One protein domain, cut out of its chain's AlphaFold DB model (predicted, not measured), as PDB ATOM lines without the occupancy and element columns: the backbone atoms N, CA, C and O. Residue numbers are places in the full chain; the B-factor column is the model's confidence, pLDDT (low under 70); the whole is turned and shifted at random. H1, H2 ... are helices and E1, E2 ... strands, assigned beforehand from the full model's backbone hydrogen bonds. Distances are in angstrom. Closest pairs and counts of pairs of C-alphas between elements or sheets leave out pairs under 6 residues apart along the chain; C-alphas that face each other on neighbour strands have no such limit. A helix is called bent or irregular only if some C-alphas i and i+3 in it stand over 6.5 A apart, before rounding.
ATOM      1  N   TRP A  49     -49.801 -14.983  37.548       94.94
ATOM      2  CA  TRP A  49     -49.860 -13.728  38.296       94.94
ATOM      3  C   TRP A  49     -48.464 -13.105  38.393       94.94
ATOM      4  O   TRP A  49     -47.460 -13.819  38.355       94.94
ATOM      5  N   ILE A  50     -48.408 -11.776  38.506       95.44
ATOM      6  CA  ILE A  50     -47.170 -11.000  38.637       95.44
ATOM      7  C   ILE A  50     -47.283 -10.111  39.872       95.44
ATOM      8  O   ILE A  50     -48.291  -9.433  40.069       95.44
ATOM      9  N   GLY A  51     -46.230 -10.095  40.677       93.50
ATOM     10  CA  GLY A  51     -46.069  -9.200  41.811       93.50
ATOM     11  C   GLY A  51     -44.866  -9.624  42.643       93.50
ATOM     12  O   GLY A  51     -43.938 -10.241  42.124       93.50
ATOM     13  N   ASP A  52     -44.871  -9.266  43.919       94.31
ATOM     14  CA  ASP A  52     -43.719  -9.403  44.803       94.31
ATOM     15  C   ASP A  52     -44.031 -10.260  46.044       94.31
ATOM     16  O   ASP A  52     -44.950 -11.086  46.063       94.31
ATOM     17  N   LEU A  53     -43.229 -10.085  47.098       93.31
ATOM     18  CA  LEU A  53     -43.352 -10.837  48.340       93.31
ATOM     19  C   LEU A  53     -44.713 -10.668  49.026       93.31
ATOM     20  O   LEU A  53     -45.167 -11.608  49.682       93.31
ATOM     21  N   ASP A  54     -45.379  -9.525  48.873       92.88
ATOM     22  CA  ASP A  54     -46.683  -9.303  49.495       92.88
ATOM     23  C   ASP A  54     -47.772 -10.115  48.787       92.88
ATOM     24  O   ASP A  54     -48.601 -10.749  49.447       92.88
ATOM     25  N   GLY A  55     -47.700 -10.211  47.455       92.88
ATOM     26  CA  GLY A  55     -48.547 -11.113  46.670       92.88
ATOM     27  C   GLY A  55     -48.296 -12.586  47.008       92.88
ATOM     28  O   GLY A  55     -49.239 -13.337  47.277       92.88
ATOM     29  N   MET A  56     -47.022 -12.985  47.113       94.00
ATOM     30  CA  MET A  56     -46.644 -14.341  47.535       94.00
ATOM     31  C   MET A  56     -47.134 -14.658  48.957       94.00
ATOM     32  O   MET A  56     -47.471 -15.802  49.254       94.00
ATOM     33  N   ARG A  57     -47.222 -13.664  49.851       93.75
ATOM     34  CA  ARG A  57     -47.739 -13.852  51.216       93.75
ATOM     35  C   ARG A  57     -49.229 -14.178  51.233       93.75
ATOM     36  O   ARG A  57     -49.652 -14.981  52.064       93.75
ATOM     37  N   ALA A  58     -50.009 -13.597  50.323       92.19
ATOM     38  CA  ALA A  58     -51.440 -13.870  50.211       92.19
ATOM     39  C   ALA A  58     -51.717 -15.311  49.748       92.19
ATOM     40  O   ALA A  58     -52.570 -15.990  50.322       92.19
ATOM     41  N   SER A  59     -50.961 -15.805  48.761       91.75
ATOM     42  CA  SER A  59     -51.055 -17.195  48.285       91.75
ATOM     43  C   SER A  59     -50.335 -18.194  49.199       91.75
ATOM     44  O   SER A  59     -50.698 -19.369  49.232       91.75
ATOM     45  N   ARG A  60     -49.355 -17.722  49.987       94.50
ATOM     46  CA  ARG A  60     -48.447 -18.509  50.847       94.50
ATOM     47  C   ARG A  60     -47.556 -19.471  50.061       94.50
ATOM     48  O   ARG A  60     -47.008 -20.418  50.633       94.50
ATOM     49  N   THR A  61     -47.404 -19.229  48.765       94.56
ATOM     50  CA  THR A  61     -46.675 -20.103  47.852       94.56
ATOM     51  C   THR A  61     -45.637 -19.300  47.090       94.56
ATOM     52  O   THR A  61     -45.941 -18.236  46.559       94.56
ATOM     53  N   VAL A  62     -44.425 -19.843  47.009       96.75
ATOM     54  CA  VAL A  62     -43.382 -19.381  46.090       96.75
ATOM     55  C   VAL A  62     -43.217 -20.426  44.996       96.75
ATOM     56  O   VAL A  62     -42.954 -21.594  45.283       96.75
ATOM     57  N   ARG A  63     -43.380 -20.023  43.742       96.94
ATOM     58  CA  ARG A  63     -43.347 -20.892  42.563       96.94
ATOM     59  C   ARG A  63     -41.995 -20.766  41.870       96.94
ATOM     60  O   ARG A  63     -41.652 -19.703  41.355       96.94
ATOM     61  N   ILE A  64     -41.236 -21.852  41.824       97.75
ATOM     62  CA  ILE A  64     -39.927 -21.910  41.172       97.75
ATOM     63  C   ILE A  64     -40.068 -22.640  39.837       97.75
ATOM     64  O   ILE A  64     -40.340 -23.840  39.804       97.75
ATOM     65  N   LEU A  65     -39.845 -21.926  38.735       97.75
ATOM     66  CA  LEU A  65     -39.693 -22.511  37.406       97.75
ATOM     67  C   LEU A  65     -38.326 -23.194  37.323       97.75
ATOM     68  O   LEU A  65     -37.293 -22.554  37.546       97.75
ATOM     69  N   VAL A  66     -38.313 -24.485  36.994       97.88
ATOM     70  CA  VAL A  66     -37.097 -25.305  37.053       97.88
ATOM     71  C   VAL A  66     -36.969 -26.236  35.842       97.88
ATOM     72  O   VAL A  66     -37.950 -26.878  35.465       97.88
ATOM     73  N   PRO A  67     -35.784 -26.355  35.209       97.25
ATOM     74  CA  PRO A  67     -35.579 -27.318  34.140       97.25
ATOM     75  C   PRO A  67     -35.625 -28.750  34.658       97.25
ATOM     76  O   PRO A  67     -34.845 -29.128  35.535       97.25
ATOM     77  N   PHE A  68     -36.471 -29.571  34.035       95.19
ATOM     78  CA  PHE A  68     -36.499 -31.002  34.304       95.19
ATOM     79  C   PHE A  68     -35.203 -31.660  33.811       95.19
ATOM     80  O   PHE A  68     -34.939 -31.740  32.611       95.19
ATOM     81  N   SER A  69     -34.352 -32.073  34.747       94.38
ATOM     82  CA  SER A  69     -33.059 -32.713  34.496       94.38
ATOM     83  C   SER A  69     -32.521 -33.324  35.787       94.38
ATOM     84  O   SER A  69     -32.788 -32.809  36.869       94.38
ATOM     85  N   LYS A  70     -31.670 -34.350  35.675       94.19
ATOM     86  CA  LYS A  70     -31.029 -34.992  36.837       94.19
ATOM     87  C   LYS A  70     -30.274 -34.010  37.744       94.19
ATOM     88  O   LYS A  70     -30.177 -34.225  38.942       94.19
ATOM     89  N   THR A  71     -29.719 -32.941  37.171       95.94
ATOM     90  CA  THR A  71     -28.957 -31.937  37.920       95.94
ATOM     91  C   THR A  71     -29.864 -30.969  38.673       95.94
ATOM     92  O   THR A  71     -29.624 -30.708  39.848       95.94
ATOM     93  N   PHE A  72     -30.876 -30.404  38.004       97.12
ATOM     94  CA  PHE A  72     -31.666 -29.303  38.563       97.12
ATOM     95  C   PHE A  72     -32.912 -29.783  39.311       97.12
ATOM     96  O   PHE A  72     -33.088 -29.402  40.468       97.12
ATOM     97  N   TYR A  73     -33.747 -30.606  38.674       97.31
ATOM     98  CA  TYR A  73     -34.982 -31.135  39.250       97.31
ATOM     99  C   TYR A  73     -35.425 -32.398  38.513       97.31
ATOM    100  O   TYR A  73     -35.639 -32.377  37.296       97.31
ATOM    101  N   GLN A  74     -35.606 -33.478  39.259       96.31
ATOM    102  CA  GLN A  74     -36.117 -34.753  38.779       96.31
ATOM    103  C   GLN A  74     -37.153 -35.292  39.765       96.31
ATOM    104  O   GLN A  74     -37.066 -35.051  40.965       96.31
ATOM    105  N   VAL A  75     -38.118 -36.054  39.249       95.69
ATOM    106  CA  VAL A  75     -38.987 -36.901  40.066       95.69
ATOM    107  C   VAL A  75     -38.714 -38.358  39.700       95.69
ATOM    108  O   VAL A  75     -38.961 -38.750  38.560       95.69
ATOM    109  N   ASP A  76     -38.190 -39.147  40.637       92.56
ATOM    110  CA  ASP A  76     -38.030 -40.600  40.510       92.56
ATOM    111  C   ASP A  76     -38.955 -41.299  41.504       92.56
ATOM    112  O   ASP A  76     -38.833 -41.107  42.710       92.56
ATOM    113  N   ARG A  77     -39.904 -42.106  41.012       93.38
ATOM    114  CA  ARG A  77     -40.833 -42.890  41.855       93.38
ATOM    115  C   ARG A  77     -41.515 -42.070  42.970       93.38
ATOM    116  O   ARG A  77     -41.733 -42.561  44.072       93.38
ATOM    117  N   GLY A  78     -41.857 -40.815  42.675       91.19
ATOM    118  CA  GLY A  78     -42.494 -39.887  43.619       91.19
ATOM    119  C   GLY A  78     -41.526 -39.136  44.543       91.19
ATOM    120  O   GLY A  78     -41.946 -38.193  45.209       91.19
ATOM    121  N   CYS A  79     -40.239 -39.485  44.546       94.50
ATOM    122  CA  CYS A  79     -39.193 -38.725  45.219       94.50
ATOM    123  C   CYS A  79     -38.717 -37.590  44.312       94.50
ATOM    124  O   CYS A  79     -38.296 -37.818  43.180       94.50
ATOM    125  N   GLN A  80     -38.809 -36.359  44.809       96.50
ATOM    126  CA  GLN A  80     -38.262 -35.184  44.138       96.50
ATOM    127  C   GLN A  80     -36.802 -35.008  44.551       96.50
ATOM    128  O   GLN A  80     -36.487 -35.075  45.737       96.50
ATOM    129  N   GLU A  81     -35.929 -34.787  43.575       96.81
ATOM    130  CA  GLU A  81     -34.481 -34.673  43.755       96.81
ATOM    131  C   GLU A  81     -33.906 -33.572  42.849       96.81
ATOM    132  O   GLU A  81     -34.541 -33.137  41.884       96.81
ATOM    133  N   GLY A  82     -32.677 -33.136  43.133       97.06
ATOM    134  CA  GLY A  82     -31.925 -32.183  42.313       97.06
ATOM    135  C   GLY A  82     -31.496 -30.937  43.082       97.06
ATOM    136  O   GLY A  82     -32.040 -30.600  44.131       97.06
ATOM    137  N   VAL A  83     -30.500 -30.221  42.561       97.75
ATOM    138  CA  VAL A  83     -29.884 -29.106  43.297       97.75
ATOM    139  C   VAL A  83     -30.867 -27.961  43.563       97.75
ATOM    140  O   VAL A  83     -30.856 -27.367  44.639       97.75
ATOM    141  N   VAL A  84     -31.760 -27.668  42.613       97.94
ATOM    142  CA  VAL A  84     -32.766 -26.605  42.774       97.94
ATOM    143  C   VAL A  84     -33.860 -27.049  43.733       97.94
ATOM    144  O   VAL A  84     -34.352 -26.221  44.495       97.94
ATOM    145  N   TYR A  85     -34.204 -28.340  43.736       97.94
ATOM    146  CA  TYR A  85     -35.128 -28.903  44.717       97.94
ATOM    147  C   TYR A  85     -34.606 -28.698  46.143       97.94
ATOM    148  O   TYR A  85     -35.286 -28.083  46.965       97.94
ATOM    149  N   GLU A  86     -33.364 -29.110  46.410       98.00
ATOM    150  CA  GLU A  86     -32.737 -28.963  47.729       98.00
ATOM    151  C   GLU A  86     -32.651 -27.494  48.165       98.00
ATOM    152  O   GLU A  86     -33.033 -27.146  49.287       98.00
ATOM    153  N   TYR A  87     -32.232 -26.597  47.265       97.94
ATOM    154  CA  TYR A  87     -32.222 -25.160  47.545       97.94
ATOM    155  C   TYR A  87     -33.619 -24.603  47.812       97.94
ATOM    156  O   TYR A  87     -33.792 -23.829  48.752       97.94
ATOM    157  N   GLY A  88     -34.628 -25.014  47.046       98.00
ATOM    158  CA  GLY A  88     -36.007 -24.589  47.261       98.00
ATOM    159  C   GLY A  88     -36.567 -25.083  48.596       98.00
ATOM    160  O   GLY A  88     -37.207 -24.310  49.307       98.00
ATOM    161  N   LYS A  89     -36.276 -26.324  49.011       98.12
ATOM    162  CA  LYS A  89     -36.682 -26.841  50.331       98.12
ATOM    163  C   LYS A  89     -35.955 -26.139  51.479       98.12
ATOM    164  O   LYS A  89     -36.583 -25.818  52.492       98.12
ATOM    165  N   ALA A  90     -34.663 -25.857  51.328       98.38
ATOM    166  CA  ALA A  90     -33.912 -25.060  52.296       98.38
ATOM    167  C   ALA A  90     -34.470 -23.630  52.401       98.38
ATOM    168  O   ALA A  90     -34.649 -23.117  53.508       98.38
ATOM    169  N   PHE A  91     -34.821 -23.022  51.269       98.31
ATOM    170  CA  PHE A  91     -35.451 -21.707  51.216       98.31
ATOM    171  C   PHE A  91     -36.841 -21.702  51.860       98.31
ATOM    172  O   PHE A  91     -37.133 -20.821  52.663       98.31
ATOM    173  N   GLU A  92     -37.668 -22.720  51.616       98.00
ATOM    174  CA  GLU A  92     -38.963 -22.892  52.289       98.00
ATOM    175  C   GLU A  92     -38.801 -22.936  53.813       98.00
ATOM    176  O   GLU A  92     -39.546 -22.287  54.555       98.00
ATOM    177  N   LYS A  93     -37.813 -23.695  54.302       98.12
ATOM    178  CA  LYS A  93     -37.498 -23.766  55.732       98.12
ATOM    179  C   LYS A  93     -37.073 -22.400  56.265       98.12
ATOM    180  O   LYS A  93     -37.567 -21.989  57.312       98.12
ATOM    181  N   TRP A  94     -36.200 -21.701  55.544       98.12
ATOM    182  CA  TRP A  94     -35.738 -20.366  55.911       98.12
ATOM    183  C   TRP A  94     -36.890 -19.350  55.960       98.12
ATOM    184  O   TRP A  94     -37.015 -18.641  56.959       98.12
ATOM    185  N   LEU A  95     -37.782 -19.340  54.962       96.94
ATOM    186  CA  LEU A  95     -38.975 -18.485  54.919       96.94
ATOM    187  C   LEU A  95     -39.883 -18.724  56.122       96.94
ATOM    188  O   LEU A  95     -40.301 -17.784  56.790       96.94
ATOM    189  N   ASN A  96     -40.152 -19.990  56.439       96.12
ATOM    190  CA  ASN A  96     -40.978 -20.350  57.587       96.12
ATOM    191  C   ASN A  96     -40.359 -19.950  58.938       96.12
ATOM    192  O   ASN A  96     -41.090 -19.818  59.915       96.12
ATOM    193  N   GLN A  97     -39.038 -19.774  59.008       96.19
ATOM    194  CA  GLN A  97     -38.336 -19.338  60.216       96.19
ATOM    195  C   GLN A  97     -38.258 -17.811  60.338       96.19
ATOM    196  O   GLN A  97     -38.456 -17.286  61.429       96.19
ATOM    197  N   HIS A  98     -37.977 -17.106  59.240       95.94
ATOM    198  CA  HIS A  98     -37.648 -15.672  59.259       95.94
ATOM    199  C   HIS A  98     -38.810 -14.772  58.839       95.94
ATOM    200  O   HIS A  98     -38.856 -13.604  59.214       95.94
ATOM    201  N   HIS A  99     -39.772 -15.312  58.095       94.50
ATOM    202  CA  HIS A  99     -40.956 -14.595  57.635       94.50
ATOM    203  C   HIS A  99     -42.237 -15.346  58.018       94.50
ATOM    204  O   HIS A  99     -43.044 -15.638  57.138       94.50
ATOM    205  N   PRO A 100     -42.461 -15.703  59.295       92.25
ATOM    206  CA  PRO A 100     -43.633 -16.479  59.682       92.25
ATOM    207  C   PRO A 100     -44.935 -15.773  59.285       92.25
ATOM    208  O   PRO A 100     -45.060 -14.549  59.352       92.25
ATOM    209  N   LEU A 101     -45.912 -16.569  58.864       90.69
ATOM    210  CA  LEU A 101     -47.258 -16.087  58.579       90.69
ATOM    211  C   LEU A 101     -48.029 -15.900  59.893       90.69
ATOM    212  O   LEU A 101     -47.669 -16.469  60.923       90.69
ATOM    213  N   GLY A 102     -49.084 -15.080  59.868       85.44
ATOM    214  CA  GLY A 102     -49.755 -14.624  61.091       85.44
ATOM    215  C   GLY A 102     -50.292 -15.752  61.985       85.44
ATOM    216  O   GLY A 102     -50.260 -15.633  63.207       85.44
ATOM    217  N   GLN A 103     -50.756 -16.859  61.398       86.19
ATOM    218  CA  GLN A 103     -51.230 -18.029  62.146       86.19
ATOM    219  C   GLN A 103     -50.195 -19.158  62.136       86.19
ATOM    220  O   GLN A 103     -49.614 -19.458  61.098       86.19
ATOM    221  N   LYS A 104     -50.050 -19.882  63.256       78.31
ATOM    222  CA  LYS A 104     -49.106 -21.017  63.375       78.31
ATOM    223  C   LYS A 104     -49.359 -22.159  62.380       78.31
ATOM    224  O   LYS A 104     -48.432 -22.897  62.061       78.31
ATOM    225  N   SER A 105     -50.600 -22.337  61.925       86.12
ATOM    226  CA  SER A 105     -50.967 -23.344  60.918       86.12
ATOM    227  C   SER A 105     -50.588 -22.925  59.497       86.12
ATOM    228  O   SER A 105     -50.436 -23.776  58.624       86.12
ATOM    229  N   GLN A 106     -50.426 -21.624  59.255       90.94
ATOM    230  CA  GLN A 106     -50.061 -21.098  57.953       90.94
ATOM    231  C   GLN A 106     -48.552 -21.185  57.783       90.94
ATOM    232  O   GLN A 106     -47.775 -20.673  58.587       90.94
ATOM    233  N   ARG A 107     -48.139 -21.842  56.706       94.38
ATOM    234  CA  ARG A 107     -46.734 -22.031  56.365       94.38
ATOM    235  C   ARG A 107     -46.512 -21.675  54.909       94.38
ATOM    236  O   ARG A 107     -47.405 -21.878  54.083       94.38
ATOM    237  N   TRP A 108     -45.328 -21.154  54.629       96.69
ATOM    238  CA  TRP A 108     -44.843 -21.001  53.267       96.69
ATOM    239  C   TRP A 108     -44.644 -22.369  52.639       96.69
ATOM    240  O   TRP A 108     -44.130 -23.281  53.296       96.69
ATOM    241  N   GLN A 109     -45.014 -22.479  51.370       95.69
ATOM    242  CA  GLN A 109     -44.756 -23.643  50.536       95.69
ATOM    243  C   GLN A 109     -43.970 -23.221  49.301       95.69
ATOM    244  O   GLN A 109     -44.301 -22.225  48.660       95.69
ATOM    245  N   VAL A 110     -42.940 -23.984  48.955       97.12
ATOM    246  CA  VAL A 110     -42.219 -23.816  47.696       97.12
ATOM    247  C   VAL A 110     -42.718 -24.867  46.713       97.12
ATOM    248  O   VAL A 110     -42.627 -26.068  46.967       97.12
ATOM    249  N   MET A 111     -43.270 -24.402  45.594       95.62
ATOM    250  CA  MET A 111     -43.771 -25.230  44.502       95.62
ATOM    251  C   MET A 111     -42.757 -25.238  43.361       95.62
ATOM    252  O   MET A 111     -42.339 -24.180  42.896       95.62
ATOM    253  N   PHE A 112     -42.400 -26.423  42.874       96.31
ATOM    254  CA  PHE A 112     -41.518 -26.589  41.722       96.31
ATOM    255  C   PHE A 112     -42.352 -26.820  40.464       96.31
ATOM    256  O   PHE A 112     -43.183 -27.726  40.427       96.31
ATOM    257  N   ILE A 113     -42.134 -26.001  39.438       95.62
ATOM    258  CA  ILE A 113     -42.851 -26.063  38.162       95.62
ATOM    259  C   ILE A 113     -41.846 -26.448  37.071       95.62
ATOM    260  O   ILE A 113     -41.069 -25.594  36.616       95.62
ATOM    261  N   PRO A 114     -41.839 -27.719  36.632       95.62
ATOM    262  CA  PRO A 114     -41.001 -28.167  35.530       95.62
ATOM    263  C   PRO A 114     -41.265 -27.329  34.279       95.62
ATOM    264  O   PRO A 114     -42.388 -27.254  33.791       95.62
ATOM    265  N   THR A 115     -40.228 -26.670  33.776       96.00
ATOM    266  CA  THR A 115     -40.308 -25.736  32.649       96.00
ATOM    267  C   THR A 115     -39.112 -25.948  31.736       96.00
ATOM    268  O   THR A 115     -37.988 -26.115  32.213       96.00
ATOM    269  N   ALA A 116     -39.314 -25.944  30.418       95.81
ATOM    270  CA  ALA A 116     -38.201 -26.082  29.487       95.81
ATOM    271  C   ALA A 116     -37.209 -24.917  29.655       95.81
ATOM    272  O   ALA A 116     -37.598 -23.779  29.897       95.81
ATOM    273  N   ARG A 117     -35.902 -25.179  29.500       94.19
ATOM    274  CA  ARG A 117     -34.855 -24.164  29.743       94.19
ATOM    275  C   ARG A 117     -35.086 -22.864  28.962       94.19
ATOM    276  O   ARG A 117     -34.921 -21.790  29.526       94.19
ATOM    277  N   HIS A 118     -35.461 -22.970  27.689       94.88
ATOM    278  CA  HIS A 118     -35.714 -21.815  26.822       94.88
ATOM    279  C   HIS A 118     -36.987 -21.040  27.208       94.88
ATOM    280  O   HIS A 118     -37.117 -19.871  26.865       94.88
ATOM    281  N   GLU A 119     -37.897 -21.665  27.959       96.94
ATOM    282  CA  GLU A 119     -39.147 -21.065  28.427       96.94
ATOM    283  C   GLU A 119     -39.038 -20.453  29.823       96.94
ATOM    284  O   GLU A 119     -39.948 -19.736  30.225       96.94
ATOM    285  N   LEU A 120     -37.945 -20.687  30.563       96.62
ATOM    286  CA  LEU A 120     -37.799 -20.194  31.937       96.62
ATOM    287  C   LEU A 120     -38.062 -18.689  32.047       96.62
ATOM    288  O   LEU A 120     -38.890 -18.273  32.850       96.62
ATOM    289  N   LEU A 121     -37.389 -17.881  31.225       96.56
ATOM    290  CA  LEU A 121     -37.550 -16.426  31.254       96.56
ATOM    291  C   LEU A 121     -38.891 -15.969  30.650       96.56
ATOM    292  O   LEU A 121     -39.582 -15.200  31.316       96.56
ATOM    293  N   PRO A 122     -39.333 -16.455  29.470       97.25
ATOM    294  CA  PRO A 122     -40.667 -16.129  28.957       97.25
ATOM    295  C   PRO A 122     -41.810 -16.445  29.935       97.25
ATOM    296  O   PRO A 122     -42.742 -15.653  30.098       97.25
ATOM    297  N   ARG A 123     -41.745 -17.589  30.626       97.19
ATOM    298  CA  ARG A 123     -42.770 -18.007  31.593       97.19
ATOM    299  C   ARG A 123     -42.692 -17.238  32.905       97.19
ATOM    300  O   ARG A 123     -43.738 -16.956  33.485       97.19
ATOM    301  N   LEU A 124     -41.491 -16.840  33.326       96.88
ATOM    302  CA  LEU A 124     -41.305 -15.933  34.458       96.88
ATOM    303  C   LEU A 124     -41.962 -14.576  34.172       96.88
ATOM    304  O   LEU A 124     -42.774 -14.105  34.960       96.88
ATOM    305  N   LEU A 125     -41.680 -13.988  33.004       97.12
ATOM    306  CA  LEU A 125     -42.227 -12.687  32.598       97.12
ATOM    307  C   LEU A 125     -43.750 -12.700  32.420       97.12
ATOM    308  O   LEU A 125     -44.400 -11.685  32.637       97.12
ATOM    309  N   SER A 126     -44.324 -13.843  32.044       97.25
ATOM    310  CA  SER A 126     -45.779 -14.024  31.940       97.25
ATOM    311  C   SER A 126     -46.446 -14.448  33.255       97.25
ATOM    312  O   SER A 126     -47.640 -14.727  33.258       97.25
ATOM    313  N   GLY A 127     -45.712 -14.496  34.373       96.81
ATOM    314  CA  GLY A 127     -46.282 -14.719  35.705       96.81
ATOM    315  C   GLY A 127     -46.606 -16.176  36.049       96.81
ATOM    316  O   GLY A 127     -47.361 -16.444  36.986       96.81
ATOM    317  N   HIS A 128     -46.056 -17.145  35.317       96.38
ATOM    318  CA  HIS A 128     -46.252 -18.570  35.620       96.38
ATOM    319  C   HIS A 128     -45.427 -19.047  36.824       96.38
ATOM    320  O   HIS A 128     -45.690 -20.121  37.360       96.38
ATOM    321  N   GLY A 129     -44.446 -18.260  37.257       96.38
ATOM    322  CA  GLY A 129     -43.680 -18.499  38.470       96.38
ATOM    323  C   GLY A 129     -43.106 -17.201  39.020       96.38
ATOM    324  O   GLY A 129     -43.204 -16.159  38.379       96.38
ATOM    325  N   ASP A 130     -42.507 -17.288  40.200       97.19
ATOM    326  CA  ASP A 130     -41.969 -16.146  40.943       97.19
ATOM    327  C   ASP A 130     -40.431 -16.106  40.864       97.19
ATOM    328  O   ASP A 130     -39.811 -15.054  40.997       97.19
ATOM    329  N   ILE A 131     -39.800 -17.263  40.615       96.94
ATOM    330  CA  ILE A 131     -38.347 -17.431  40.482       96.94
ATOM    331  C   ILE A 131     -38.052 -18.385  39.319       96.94
ATOM    332  O   ILE A 131     -38.702 -19.419  39.189       96.94
ATOM    333  N   ALA A 132     -37.033 -18.090  38.506       97.38
ATOM    334  CA  ALA A 132     -36.479 -19.032  37.532       97.38
ATOM    335  C   ALA A 132     -35.114 -19.550  38.003       97.38
ATOM    336  O   ALA A 132     -34.173 -18.775  38.172       97.38
ATOM    337  N   ALA A 133     -34.988 -20.864  38.189       97.12
ATOM    338  CA  ALA A 133     -33.775 -21.489  38.708       97.12
ATOM    339  C   ALA A 133     -33.332 -22.647  37.809       97.12
ATOM    340  O   ALA A 133     -33.906 -23.730  37.822       97.12
TER     341      ALA A 133
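This is residues 49 to 133 of the 139 residues of an uncharacterized protein of Pseudomonas alcaligenes (UniProt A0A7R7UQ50). Two parallel strands, E1 and E4, run side by side through the middle, with the long helix H2 running back alongside and packing mainly on E4, and the shorter H3 packing on E1. The small hairpin E2 and E3 sits off to one side of the strands E1 and E4, near the start of H2, while the short H1 sits by the end where E1 starts. The printed part has 85 residues, with three named helices and four named strands in the order H1, E1, E2, E3, H2, E4, H3. There are two separate two-stranded sheets, E1 with E4 parallel and E2 with E3 antiparallel, and the class is mixed, helices and strands. The whole is compact, with a radius of gyration of the C-alphas of 13.2 A and spans of 36 by 29 by 18 A.

H1 is residues 53 to 59, beginning at C-alpha 53 at (-43.352, -10.837, 48.340). E1 is residues 61 to 66, 15.3 A from first to last C-alpha. E2 is residues 74 to 76 and E3 residues 79 to 81. H2 is residues 83 to 98, 22.3 A long, from C-alpha 83 at (-29.884, -29.106, 43.297). E4 is residues 109 to 114, 16.1 A long. H3 is residues 117 to 125, 13.9 A long, ending at C-alpha 125 at (-42.227, -12.687, 32.598). It is irregular, with C-alphas 118 and 121 7.2 A apart.

E1 and E4 are parallel neighbours at 26 degrees, with N 64 and O 111 2.8 A apart and N 113 and O 64 2.8 A apart, both within hydrogen-bond range. Residues 64 to 65 of E1 also pair, parallel, with residues 131 to 132. The closest C-alphas of H2 and E4 are those of Glu 92 and Val 110, 5.7 A apart. The closest of E1 and H3 are those of Leu 65 and Leu 120, 6.2 A apart. The closest of H1 and E1 are those of Met 56 and Val 62, also 6.2 A apart. E2 and E3 form an antiparallel hairpin at 150 degrees, with N 79 and O 76 within hydrogen-bond range at 2.8 A. E2 and H2 are only just apart, at 8.4 A. H2 and H3 are apart, and H1 touches no helix. Each O i to N i+4 pair is within hydrogen-bond range in H1 and H2, against 3 of 5 in H3.

The C-alphas of Lys 104 and His 118 are the two farthest apart, at 38.9 A. The printed part has no cut, and its first and last C-alphas are 17.9 A apart. No link is long; those from E1 to E2 and from H2 to E4 are short, and the others are tight. The mean pLDDT of the printed part is 95.3, and no printed residue is under 70.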